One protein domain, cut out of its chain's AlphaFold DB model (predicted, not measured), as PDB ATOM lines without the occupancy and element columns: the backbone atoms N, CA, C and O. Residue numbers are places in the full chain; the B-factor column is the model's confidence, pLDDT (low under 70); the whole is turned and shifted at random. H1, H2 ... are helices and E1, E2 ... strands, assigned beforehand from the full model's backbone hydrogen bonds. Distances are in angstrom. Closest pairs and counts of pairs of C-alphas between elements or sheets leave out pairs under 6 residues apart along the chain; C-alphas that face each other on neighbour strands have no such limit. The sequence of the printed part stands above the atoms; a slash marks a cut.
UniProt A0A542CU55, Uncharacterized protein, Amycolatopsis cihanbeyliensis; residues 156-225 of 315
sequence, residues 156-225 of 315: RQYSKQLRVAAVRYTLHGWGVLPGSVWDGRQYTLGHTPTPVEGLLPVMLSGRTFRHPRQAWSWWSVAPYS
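This is residues 156 to 225 of the 315 residues of an uncharacterized protein of Amycolatopsis cihanbeyliensis (UniProt A0A542CU55). Two helices, H1 and H2, lie side by side running opposite ways, and the short strand E1 makes the third corner of a loose triangle with them. From the end of E1 a long stretch with no named element, residues 180 to 211, loops out at one end, with short strand-like pairings inside it, and then folds back past E1 to H2. You have 70 residues printed, with two named helices and one named strand in the order H1, E1, H2; E1 pairs with no named strand. The class is mostly helix, though under half of the printed residues are in named elements. The whole is compact, with a radius of gyration of the C-alphas of 11.5 A, and flat in outline, spanning 32 by 29 by 15 A.

Find C-alpha 156 at (-28.934, -38.137, 24.141); from there H1, residues 156 to 171, runs 22.9 A from first to last C-alpha. Next look at C-alpha 176 at (-41.982, -22.638, 18.634), where the four-residue strand E1 begins; it takes in residues 176 to 179. Then pass along residues 180 to 211 until you reach Pro 212, the first residue of H2. This helix holds residues 212 to 221, is 14.9 A long from first to last C-alpha, and ends with C-alpha 221 at (-40.333, -35.377, 27.478).

Start with H1 and H2, which touch with 19 pairs of C-alphas within 8 A. Their closest C-alphas are those of Val 167 and Pro 212, 4.9 A apart. Their lines stand at a shallow tilt of 22 degrees, and they run opposite ways. Between E1 and H1 the closest C-alphas are those of Val 176 and Ala 166, 6.6 A apart. Between E1 and H2 they are those of Pro 178 and Trp 218, 7.3 A apart. In the stretch after E1, residues 187 to 188 pair antiparallel with residues 181 to 182 and also with residues 195 to 196. Read the helix backbones next: in H1 every O i to N i+4 pair is within hydrogen-bond range, and in H2 5 of 6 are.

The two C-alphas farthest apart are those of Gly 173 and Arg 185, at 33.1 A, while the first and last printed C-alphas, of Arg 156 and Ser 225, are 14.0 A apart. The printed part has no cut. The link from H1 to E1 is tight, with 4 residues, and the link from E1 to H2 is long, with 32. In the B-factor column of this predicted model you will find a mean pLDDT of the printed part of 91.1, and no printed residue is under 70.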
ATOM      1  N   ARG A 156     -28.926 -39.027  22.971       85.19
ATOM      2  CA  ARG A 156     -28.934 -38.137  24.141       85.19
ATOM      3  C   ARG A 156     -28.364 -36.757  23.815       85.19
ATOM      4  O   ARG A 156     -28.937 -35.743  24.224       85.19
ATOM      5  N   GLN A 157     -27.253 -36.704  23.082       82.56
ATOM      6  CA  GLN A 157     -26.648 -35.449  22.643       82.56
ATOM      7  C   GLN A 157     -27.590 -34.677  21.714       82.56
ATOM      8  O   GLN A 157     -27.769 -33.470  21.890       82.56
ATOM      9  N   TYR A 158     -28.259 -35.377  20.799       79.88
ATOM     10  CA  TYR A 158     -29.251 -34.800  19.898       79.88
ATOM     11  C   TYR A 158     -30.452 -34.206  20.649       79.88
ATOM     12  O   TYR A 158     -30.797 -33.040  20.456       79.88
ATOM     13  N   SER A 159     -31.025 -34.954  21.597       87.44
ATOM     14  CA  SER A 159     -32.107 -34.461  22.464       87.44
ATOM     15  C   SER A 159     -31.707 -33.183  23.217       87.44
ATOM     16  O   SER A 159     -32.484 -32.229  23.323       87.44
ATOM     17  N   LYS A 160     -30.462 -33.120  23.711       90.25
ATOM     18  CA  LYS A 160     -29.928 -31.918  24.365       90.25
ATOM     19  C   LYS A 160     -29.857 -30.733  23.398       90.25
ATOM     20  O   LYS A 160     -30.238 -29.630  23.784       90.25
ATOM     21  N   GLN A 161     -29.403 -30.945  22.165       87.31
ATOM     22  CA  GLN A 161     -29.304 -29.888  21.154       87.31
ATOM     23  C   GLN A 161     -30.674 -29.332  20.758       87.31
ATOM     24  O   GLN A 161     -30.848 -28.115  20.770       87.31
ATOM     25  N   LEU A 162     -31.660 -30.195  20.493       89.38
ATOM     26  CA  LEU A 162     -33.024 -29.773  20.156       89.38
ATOM     27  C   LEU A 162     -33.660 -28.935  21.264       89.38
ATOM     28  O   LEU A 162     -34.230 -27.877  21.005       89.38
ATOM     29  N   ARG A 163     -33.499 -29.365  22.518       94.88
ATOM     30  CA  ARG A 163     -33.987 -28.618  23.681       94.88
ATOM     31  C   ARG A 163     -33.341 -27.241  23.798       94.88
ATOM     32  O   ARG A 163     -34.035 -26.253  24.019       94.88
ATOM     33  N   VAL A 164     -32.020 -27.169  23.639       91.50
ATOM     34  CA  VAL A 164     -31.286 -25.895  23.659       91.50
ATOM     35  C   VAL A 164     -31.754 -24.979  22.525       91.50
ATOM     36  O   VAL A 164     -31.935 -23.785  22.756       91.50
ATOM     37  N   ALA A 165     -31.988 -25.518  21.328       88.06
ATOM     38  CA  ALA A 165     -32.493 -24.759  20.187       88.06
ATOM     39  C   ALA A 165     -33.903 -24.204  20.442       88.06
ATOM     40  O   ALA A 165     -34.114 -23.001  20.296       88.06
ATOM     41  N   ALA A 166     -34.838 -25.040  20.908       92.50
ATOM     42  CA  ALA A 166     -36.206 -24.624  21.222       92.50
ATOM     43  C   ALA A 166     -36.232 -23.469  22.236       92.50
ATOM     44  O   ALA A 166     -36.892 -22.453  22.023       92.50
ATOM     45  N   VAL A 167     -35.448 -23.587  23.312       95.31
ATOM     46  CA  VAL A 167     -35.317 -22.534  24.328       95.31
ATOM     47  C   VAL A 167     -34.733 -21.257  23.733       95.31
ATOM     48  O   VAL A 167     -35.279 -20.177  23.955       95.31
ATOM     49  N   ARG A 168     -33.661 -21.358  22.943       89.25
ATOM     50  CA  ARG A 168     -33.044 -20.190  22.304       89.25
ATOM     51  C   ARG A 168     -34.014 -19.458  21.386       89.25
ATOM     52  O   ARG A 168     -34.118 -18.244  21.490       89.25
ATOM     53  N   TYR A 169     -34.787 -20.163  20.567       88.31
ATOM     54  CA  TYR A 169     -35.794 -19.523  19.716       88.31
ATOM     55  C   TYR A 169     -36.859 -18.778  20.511       88.31
ATOM     56  O   TYR A 169     -37.168 -17.635  20.178       88.31
ATOM     57  N   THR A 170     -37.326 -19.341  21.627       92.94
ATOM     58  CA  THR A 170     -38.248 -18.596  22.498       92.94
ATOM     59  C   THR A 170     -37.608 -17.361  23.135       92.94
ATOM     60  O   THR A 170     -38.274 -16.338  23.262       92.94
ATOM     61  N   LEU A 171     -36.315 -17.407  23.480       88.69
ATOM     62  CA  LEU A 171     -35.577 -16.235  23.976       88.69
ATOM     63  C   LEU A 171     -35.429 -15.140  22.908       88.69
ATOM     64  O   LEU A 171     -35.356 -13.966  23.255       88.69
ATOM     65  N   HIS A 172     -35.446 -15.505  21.624       85.00
ATOM     66  CA  HIS A 172     -35.500 -14.566  20.498       85.00
ATOM     67  C   HIS A 172     -36.918 -14.057  20.188       85.00
ATOM     68  O   HIS A 172     -37.117 -13.341  19.209       85.00
ATOM     69  N   GLY A 173     -37.913 -14.413  21.002       88.06
ATOM     70  CA  GLY A 173     -39.307 -14.024  20.795       88.06
ATOM     71  C   GLY A 173     -40.024 -14.826  19.708       88.06
ATOM     72  O   GLY A 173     -41.186 -14.538  19.423       88.06
ATOM     73  N   TRP A 174     -39.382 -15.845  19.126       91.88
ATOM     74  CA  TRP A 174     -39.990 -16.695  18.107       91.88
ATOM     75  C   TRP A 174     -40.859 -17.769  18.751       91.88
ATOM     76  O   TRP A 174     -40.418 -18.518  19.626       91.88
ATOM     77  N   GLY A 175     -42.110 -17.850  18.304       93.12
ATOM     78  CA  GLY A 175     -43.009 -18.930  18.667       93.12
ATOM     79  C   GLY A 175     -42.523 -20.277  18.125       93.12
ATOM     80  O   GLY A 175     -42.361 -20.444  16.916       93.12
ATOM     81  N   VAL A 176     -42.348 -21.262  19.012       94.94
ATOM     82  CA  VAL A 176     -41.982 -22.638  18.634       94.94
ATOM     83  C   VAL A 176     -43.091 -23.643  18.923       94.94
ATOM     84  O   VAL A 176     -43.911 -23.453  19.816       94.94
ATOM     85  N   LEU A 177     -43.114 -24.740  18.181       95.38
ATOM     86  CA  LEU A 177     -44.052 -25.849  18.309       95.38
ATOM     87  C   LEU A 177     -43.261 -27.165  18.360       95.38
ATOM     88  O   LEU A 177     -42.271 -27.305  17.641       95.38
ATOM     89  N   PRO A 178     -43.657 -28.132  19.199       96.00
ATOM     90  CA  PRO A 178     -43.068 -29.458  19.177       96.00
ATOM     91  C   PRO A 178     -43.557 -30.176  17.919       96.00
ATOM     92  O   PRO A 178     -44.761 -30.255  17.664       96.00
ATOM     93  N   GLY A 179     -42.619 -30.655  17.113       94.94
ATOM     94  CA  GLY A 179     -42.875 -31.465  15.930       94.94
ATOM     95  C   GLY A 179     -42.689 -32.946  16.187       94.94
ATOM     96  O   GLY A 179     -42.165 -33.340  17.228       94.94
ATOM     97  N   SER A 180     -43.099 -33.759  15.221       93.19
ATOM     98  CA  SER A 180     -42.883 -35.201  15.236       93.19
ATOM     99  C   SER A 180     -41.407 -35.573  15.440       93.19
ATOM    100  O   SER A 180     -40.490 -34.796  15.159       93.19
ATOM    101  N   VAL A 181     -41.180 -36.763  15.989       93.19
ATOM    102  CA  VAL A 181     -39.855 -37.306  16.309       93.19
ATOM    103  C   VAL A 181     -39.489 -38.362  15.279       93.19
ATOM    104  O   VAL A 181     -40.282 -39.264  15.029       93.19
ATOM    105  N   TRP A 182     -38.284 -38.282  14.718       88.69
ATOM    106  CA  TRP A 182     -37.724 -39.362  13.907       88.69
ATOM    107  C   TRP A 182     -37.183 -40.472  14.813       88.69
ATOM    108  O   TRP A 182     -36.263 -40.229  15.595       88.69
ATOM    109  N   ASP A 183     -37.727 -41.682  14.707       85.88
ATOM    110  CA  ASP A 183     -37.315 -42.841  15.517       85.88
ATOM    111  C   ASP A 183     -36.180 -43.671  14.882       85.88
ATOM    112  O   ASP A 183     -35.771 -44.696  15.422       85.88
ATOM    113  N   GLY A 184     -35.659 -43.227  13.734       85.00
ATOM    114  CA  GLY A 184     -34.692 -43.967  12.919       85.00
ATOM    115  C   GLY A 184     -35.304 -44.566  11.651       85.00
ATOM    116  O   GLY A 184     -34.583 -44.751  10.672       85.00
ATOM    117  N   ARG A 185     -36.619 -44.809  11.637       84.69
ATOM    118  CA  ARG A 185     -37.348 -45.437  10.526       84.69
ATOM    119  C   ARG A 185     -38.494 -44.578   9.998       84.69
ATOM    120  O   ARG A 185     -38.733 -44.577   8.793       84.69
ATOM    121  N   GLN A 186     -39.209 -43.885  10.876       89.12
ATOM    122  CA  GLN A 186     -40.372 -43.072  10.542       89.12
ATOM    123  C   GLN A 186     -40.542 -41.910  11.528       89.12
ATOM    124  O   GLN A 186     -39.871 -41.821  12.560       89.12
ATOM    125  N   TYR A 187     -41.445 -40.989  11.200       89.75
ATOM    126  CA  TYR A 187     -41.856 -39.956  12.141       89.75
ATOM    127  C   TYR A 187     -42.943 -40.490  13.072       89.75
ATOM    128  O   TYR A 187     -43.843 -41.209  12.644       89.75
ATOM    129  N   THR A 188     -42.877 -40.101  14.343       94.25
ATOM    130  CA  THR A 188     -43.858 -40.436  15.384       94.25
ATOM    131  C   THR A 188     -44.321 -39.179  16.115       94.25
ATOM    132  O   THR A 188     -43.657 -38.141  16.067       94.25
ATOM    133  N   LEU A 189     -45.423 -39.251  16.864       92.75
ATOM    134  CA  LEU A 189     -45.859 -38.157  17.750       92.75
ATOM    135  C   LEU A 189     -44.959 -37.963  18.990       92.75
ATOM    136  O   LEU A 189     -45.279 -37.159  19.868       92.75
ATOM    137  N   GLY A 190     -43.826 -38.669  19.074       89.75
ATOM    138  CA  GLY A 190     -42.780 -38.510  20.082       89.75
ATOM    139  C   GLY A 190     -43.119 -39.137  21.429       89.75
ATOM    140  O   GLY A 190     -42.465 -40.087  21.841       89.75
ATOM    141  N   HIS A 191     -44.142 -38.627  22.117       88.31
ATOM    142  CA  HIS A 191     -44.610 -39.198  23.389       88.31
ATOM    143  C   HIS A 191     -45.475 -40.451  23.203       88.31
ATOM    144  O   HIS A 191     -45.721 -41.172  24.166       88.31
ATOM    145  N   THR A 192     -45.942 -40.712  21.980       90.19
ATOM    146  CA  THR A 192     -46.594 -41.969  21.603       90.19
ATOM    147  C   THR A 192     -45.870 -42.556  20.392       90.19
ATOM    148  O   THR A 192     -45.386 -41.793  19.548       90.19
ATOM    149  N   PRO A 193     -45.813 -43.893  20.255       90.62
ATOM    150  CA  PRO A 193     -45.215 -44.555  19.095       90.62
ATOM    151  C   PRO A 193     -46.089 -44.452  17.833       90.62
ATOM    152  O   PRO A 193     -45.825 -45.131  16.845       90.62
ATOM    153  N   THR A 194     -47.143 -43.631  17.860       95.06
ATOM    154  CA  THR A 194     -48.071 -43.448  16.747       95.06
ATOM    155  C   THR A 194     -47.318 -42.879  15.546       95.06
ATOM    156  O   THR A 194     -46.803 -41.756  15.648       95.06
ATOM    157  N   PRO A 195     -47.231 -43.621  14.427       94.69
ATOM    158  CA  PRO A 195     -46.564 -43.145  13.229       94.69
ATOM    159  C   PRO A 195     -47.341 -41.985  12.610       94.69
ATOM    160  O   PRO A 195     -48.571 -41.943  12.665       94.69
ATOM    161  N   VAL A 196     -46.619 -41.048  12.005       91.50
ATOM    162  CA  VAL A 196     -47.198 -39.914  11.287       91.50
ATOM    163  C   VAL A 196     -46.510 -39.694   9.952       91.50
ATOM    164  O   VAL A 196     -45.323 -39.980   9.776       91.50
ATOM    165  N   GLU A 197     -47.264 -39.143   9.008       89.06
ATOM    166  CA  GLU A 197     -46.759 -38.826   7.681       89.06
ATOM    167  C   GLU A 197     -45.935 -37.530   7.723       89.06
ATOM    168  O   GLU A 197     -46.420 -36.420   7.508       89.06
ATOM    169  N   GLY A 198     -44.653 -37.683   8.053       85.12
ATOM    170  CA  GLY A 198     -43.673 -36.605   7.991       85.12
ATOM    171  C   GLY A 198     -43.642 -35.688   9.216       85.12
ATOM    172  O   GLY A 198     -43.873 -36.089  10.359       85.12
ATOM    173  N   LEU A 199     -43.266 -34.436   8.960       84.06
ATOM    174  CA  LEU A 199     -43.039 -33.410   9.971       84.06
ATOM    175  C   LEU A 199     -44.327 -32.664  10.295       84.06
ATOM    176  O   LEU A 199     -44.700 -31.719   9.603       84.06
ATOM    177  N   LEU A 200     -44.982 -33.083  11.373       87.50
ATOM    178  CA  LEU A 200     -46.255 -32.523  11.814       87.50
ATOM    179  C   LEU A 200     -46.138 -31.934  13.220       87.50
ATOM    180  O   LEU A 200     -45.378 -32.457  14.040       87.50
ATOM    181  N   PRO A 201     -46.880 -30.857  13.532       92.38
ATOM    182  CA  PRO A 201     -46.980 -30.367  14.896       92.38
ATOM    183  C   PRO A 201     -47.697 -31.393  15.770       92.38
ATOM    184  O   PRO A 201     -48.790 -31.850  15.450       92.38
ATOM    185  N   VAL A 202     -47.098 -31.710  16.917       92.94
ATOM    186  CA  VAL A 202     -47.694 -32.604  17.923       92.94
ATOM    187  C   VAL A 202     -48.900 -31.937  18.589       92.94
ATOM    188  O   VAL A 202     -49.845 -32.603  18.999       92.94
ATOM    189  N   MET A 203     -48.901 -30.603  18.665       88.94
ATOM    190  CA  MET A 203     -50.034 -29.825  19.157       88.94
ATOM    191  C   MET A 203     -50.881 -29.282  18.004       88.94
ATOM    192  O   MET A 203     -50.478 -28.343  17.315       88.94
ATOM    193  N   LEU A 204     -52.102 -29.799  17.866       82.88
ATOM    194  CA  LEU A 204     -53.045 -29.382  16.818       82.88
ATOM    195  C   LEU A 204     -53.667 -27.996  17.051       82.88
ATOM    196  O   LEU A 204     -54.219 -27.405  16.130       82.88
ATOM    197  N   SER A 205     -53.546 -27.434  18.258       86.25
ATOM    198  CA  SER A 205     -54.100 -26.110  18.584       86.25
ATOM    199  C   SER A 205     -53.428 -24.951  17.836       86.25
ATOM    200  O   SER A 205     -53.916 -23.824  17.889       86.25
ATOM    201  N   GLY A 206     -52.270 -25.182  17.203       82.44
ATOM    202  CA  GLY A 206     -51.496 -24.150  16.502       82.44
ATOM    203  C   GLY A 206     -50.894 -23.068  17.413       82.44
ATOM    204  O   GLY A 206     -50.278 -22.117  16.914       82.44
ATOM    205  N   ARG A 207     -51.050 -23.192  18.743       89.44
ATOM    206  CA  ARG A 207     -50.481 -22.269  19.735       89.44
ATOM    207  C   ARG A 207     -48.994 -22.533  19.904       89.44
ATOM    208  O   ARG A 207     -48.594 -23.579  20.401       89.44
ATOM    209  N   THR A 208     -48.181 -21.553  19.537       92.69
ATOM    210  CA  THR A 208     -46.727 -21.600  19.696       92.69
ATOM    211  C   THR A 208     -46.311 -21.295  21.134       92.69
ATOM    212  O   THR A 208     -46.846 -20.371  21.752       92.69
ATOM    213  N   PHE A 209     -45.293 -21.978  21.645       94.38
ATOM    214  CA  PHE A 209     -44.618 -21.609  22.883       94.38
ATOM    215  C   PHE A 209     -43.729 -20.394  22.661       94.38
ATOM    216  O   PHE A 209     -42.873 -20.392  21.781       94.38
ATOM    217  N   ARG A 210     -43.915 -19.373  23.499       94.38
ATOM    218  CA  ARG A 210     -43.049 -18.183  23.549       94.38
ATOM    219  C   ARG A 210     -42.256 -18.079  24.848       94.38
ATOM    220  O   ARG A 210     -41.395 -17.220  24.977       94.38
ATOM    221  N   HIS A 211     -42.537 -18.949  25.817       96.38
ATOM    222  CA  HIS A 211     -41.875 -18.930  27.113       96.38
ATOM    223  C   HIS A 211     -40.801 -20.027  27.193       96.38
ATOM    224  O   HIS A 211     -41.137 -21.205  27.044       96.38
ATOM    225  N   PRO A 212     -39.542 -19.683  27.533       96.56
ATOM    226  CA  PRO A 212     -38.439 -20.639  27.656       96.56
ATOM    227  C   PRO A 212     -38.739 -21.839  28.553       96.56
ATOM    228  O   PRO A 212     -38.361 -22.963  28.236       96.56
ATOM    229  N   ARG A 213     -39.465 -21.622  29.659       97.06
ATOM    230  CA  ARG A 213     -39.851 -22.698  30.585       97.06
ATOM    231  C   ARG A 213     -40.796 -23.720  29.944       97.06
ATOM    232  O   ARG A 213     -40.644 -24.912  30.193       97.06
ATOM    233  N   GLN A 214     -41.729 -23.271  29.102       96.31
ATOM    234  CA  GLN A 214     -42.647 -24.167  28.387       96.31
ATOM    235  C   GLN A 214     -41.890 -24.996  27.346       96.31
ATOM    236  O   GLN A 214     -42.036 -26.217  27.321       96.31
ATOM    237  N   ALA A 215     -41.017 -24.357  26.557       96.12
ATOM    238  CA  ALA A 215     -40.156 -25.061  25.608       96.12
ATOM    239  C   ALA A 215     -39.233 -26.069  26.317       96.12
ATOM    240  O   ALA A 215     -39.128 -27.219  25.903       96.12
ATOM    241  N   TRP A 216     -38.616 -25.691  27.438       96.56
ATOM    242  CA  TRP A 216     -37.783 -26.610  28.216       96.56
ATOM    243  C   TRP A 216     -38.554 -27.850  28.687       96.56
ATOM    244  O   TRP A 216     -38.051 -28.969  28.567       96.56
ATOM    245  N   SER A 217     -39.763 -27.656  29.224       96.00
ATOM    246  CA  SER A 217     -40.606 -28.741  29.735       96.00
ATOM    247  C   SER A 217     -40.960 -29.742  28.634       96.00
ATOM    248  O   SER A 217     -40.700 -30.932  28.793       96.00
ATOM    249  N   TRP A 218     -41.436 -29.267  27.480       95.69
ATOM    250  CA  TRP A 218     -41.825 -30.137  26.366       95.69
ATOM    251  C   TRP A 218     -40.658 -30.947  25.796       95.69
ATOM    252  O   TRP A 218     -40.761 -32.162  25.649       95.69
ATOM    253  N   TRP A 219     -39.513 -30.310  25.550       95.56
ATOM    254  CA  TRP A 219     -38.328 -30.991  25.011       95.56
ATOM    255  C   TRP A 219     -37.566 -31.834  26.038       95.56
ATOM    256  O   TRP A 219     -36.560 -32.463  25.705       95.56
ATOM    257  N   SER A 220     -38.021 -31.852  27.291       94.75
ATOM    258  CA  SER A 220     -37.540 -32.810  28.287       94.75
ATOM    259  C   SER A 220     -38.315 -34.132  28.245       94.75
ATOM    260  O   SER A 220     -37.800 -35.120  28.755       94.75
ATOM    261  N   VAL A 221     -39.504 -34.164  27.623       95.06
ATOM    262  CA  VAL A 221     -40.333 -35.377  27.478       95.06
ATOM    263  C   VAL A 221     -39.846 -36.246  26.320       95.06
ATOM    264  O   VAL A 221     -39.662 -37.447  26.481       95.06
ATOM    265  N   ALA A 222     -39.620 -35.640  25.155       94.19
ATOM    266  CA  ALA A 222     -39.156 -36.332  23.957       94.19
ATOM    267  C   ALA A 222     -38.278 -35.398  23.106       94.19
ATOM    268  O   ALA A 222     -38.382 -34.172  23.229       94.19
ATOM    269  N   PRO A 223     -37.412 -35.938  22.227       93.69
ATOM    270  CA  PRO A 223     -36.584 -35.145  21.322       93.69
ATOM    271  C   PRO A 223     -37.403 -34.632  20.126       93.69
ATOM    272  O   PRO A 223     -37.101 -34.945  18.979       93.69
ATOM    273  N   TYR A 224     -38.455 -33.858  20.398       95.19
ATOM    274  CA  TYR A 224     -39.320 -33.265  19.378       95.19
ATOM    275  C   TYR A 224     -38.512 -32.447  18.367       95.19
ATOM    276  O   TYR A 224     -37.624 -31.677  18.748       95.19
ATOM    277  N   SER A 225     -38.839 -32.541  17.079       93.12
ATOM    278  CA  SER A 225     -38.333 -31.558  16.119       93.12
ATOM    279  C   SER A 225     -38.808 -30.157  16.510       93.12
ATOM    280  O   SER A 225     -39.908 -29.980  17.033       93.12
TER     281      SER A 225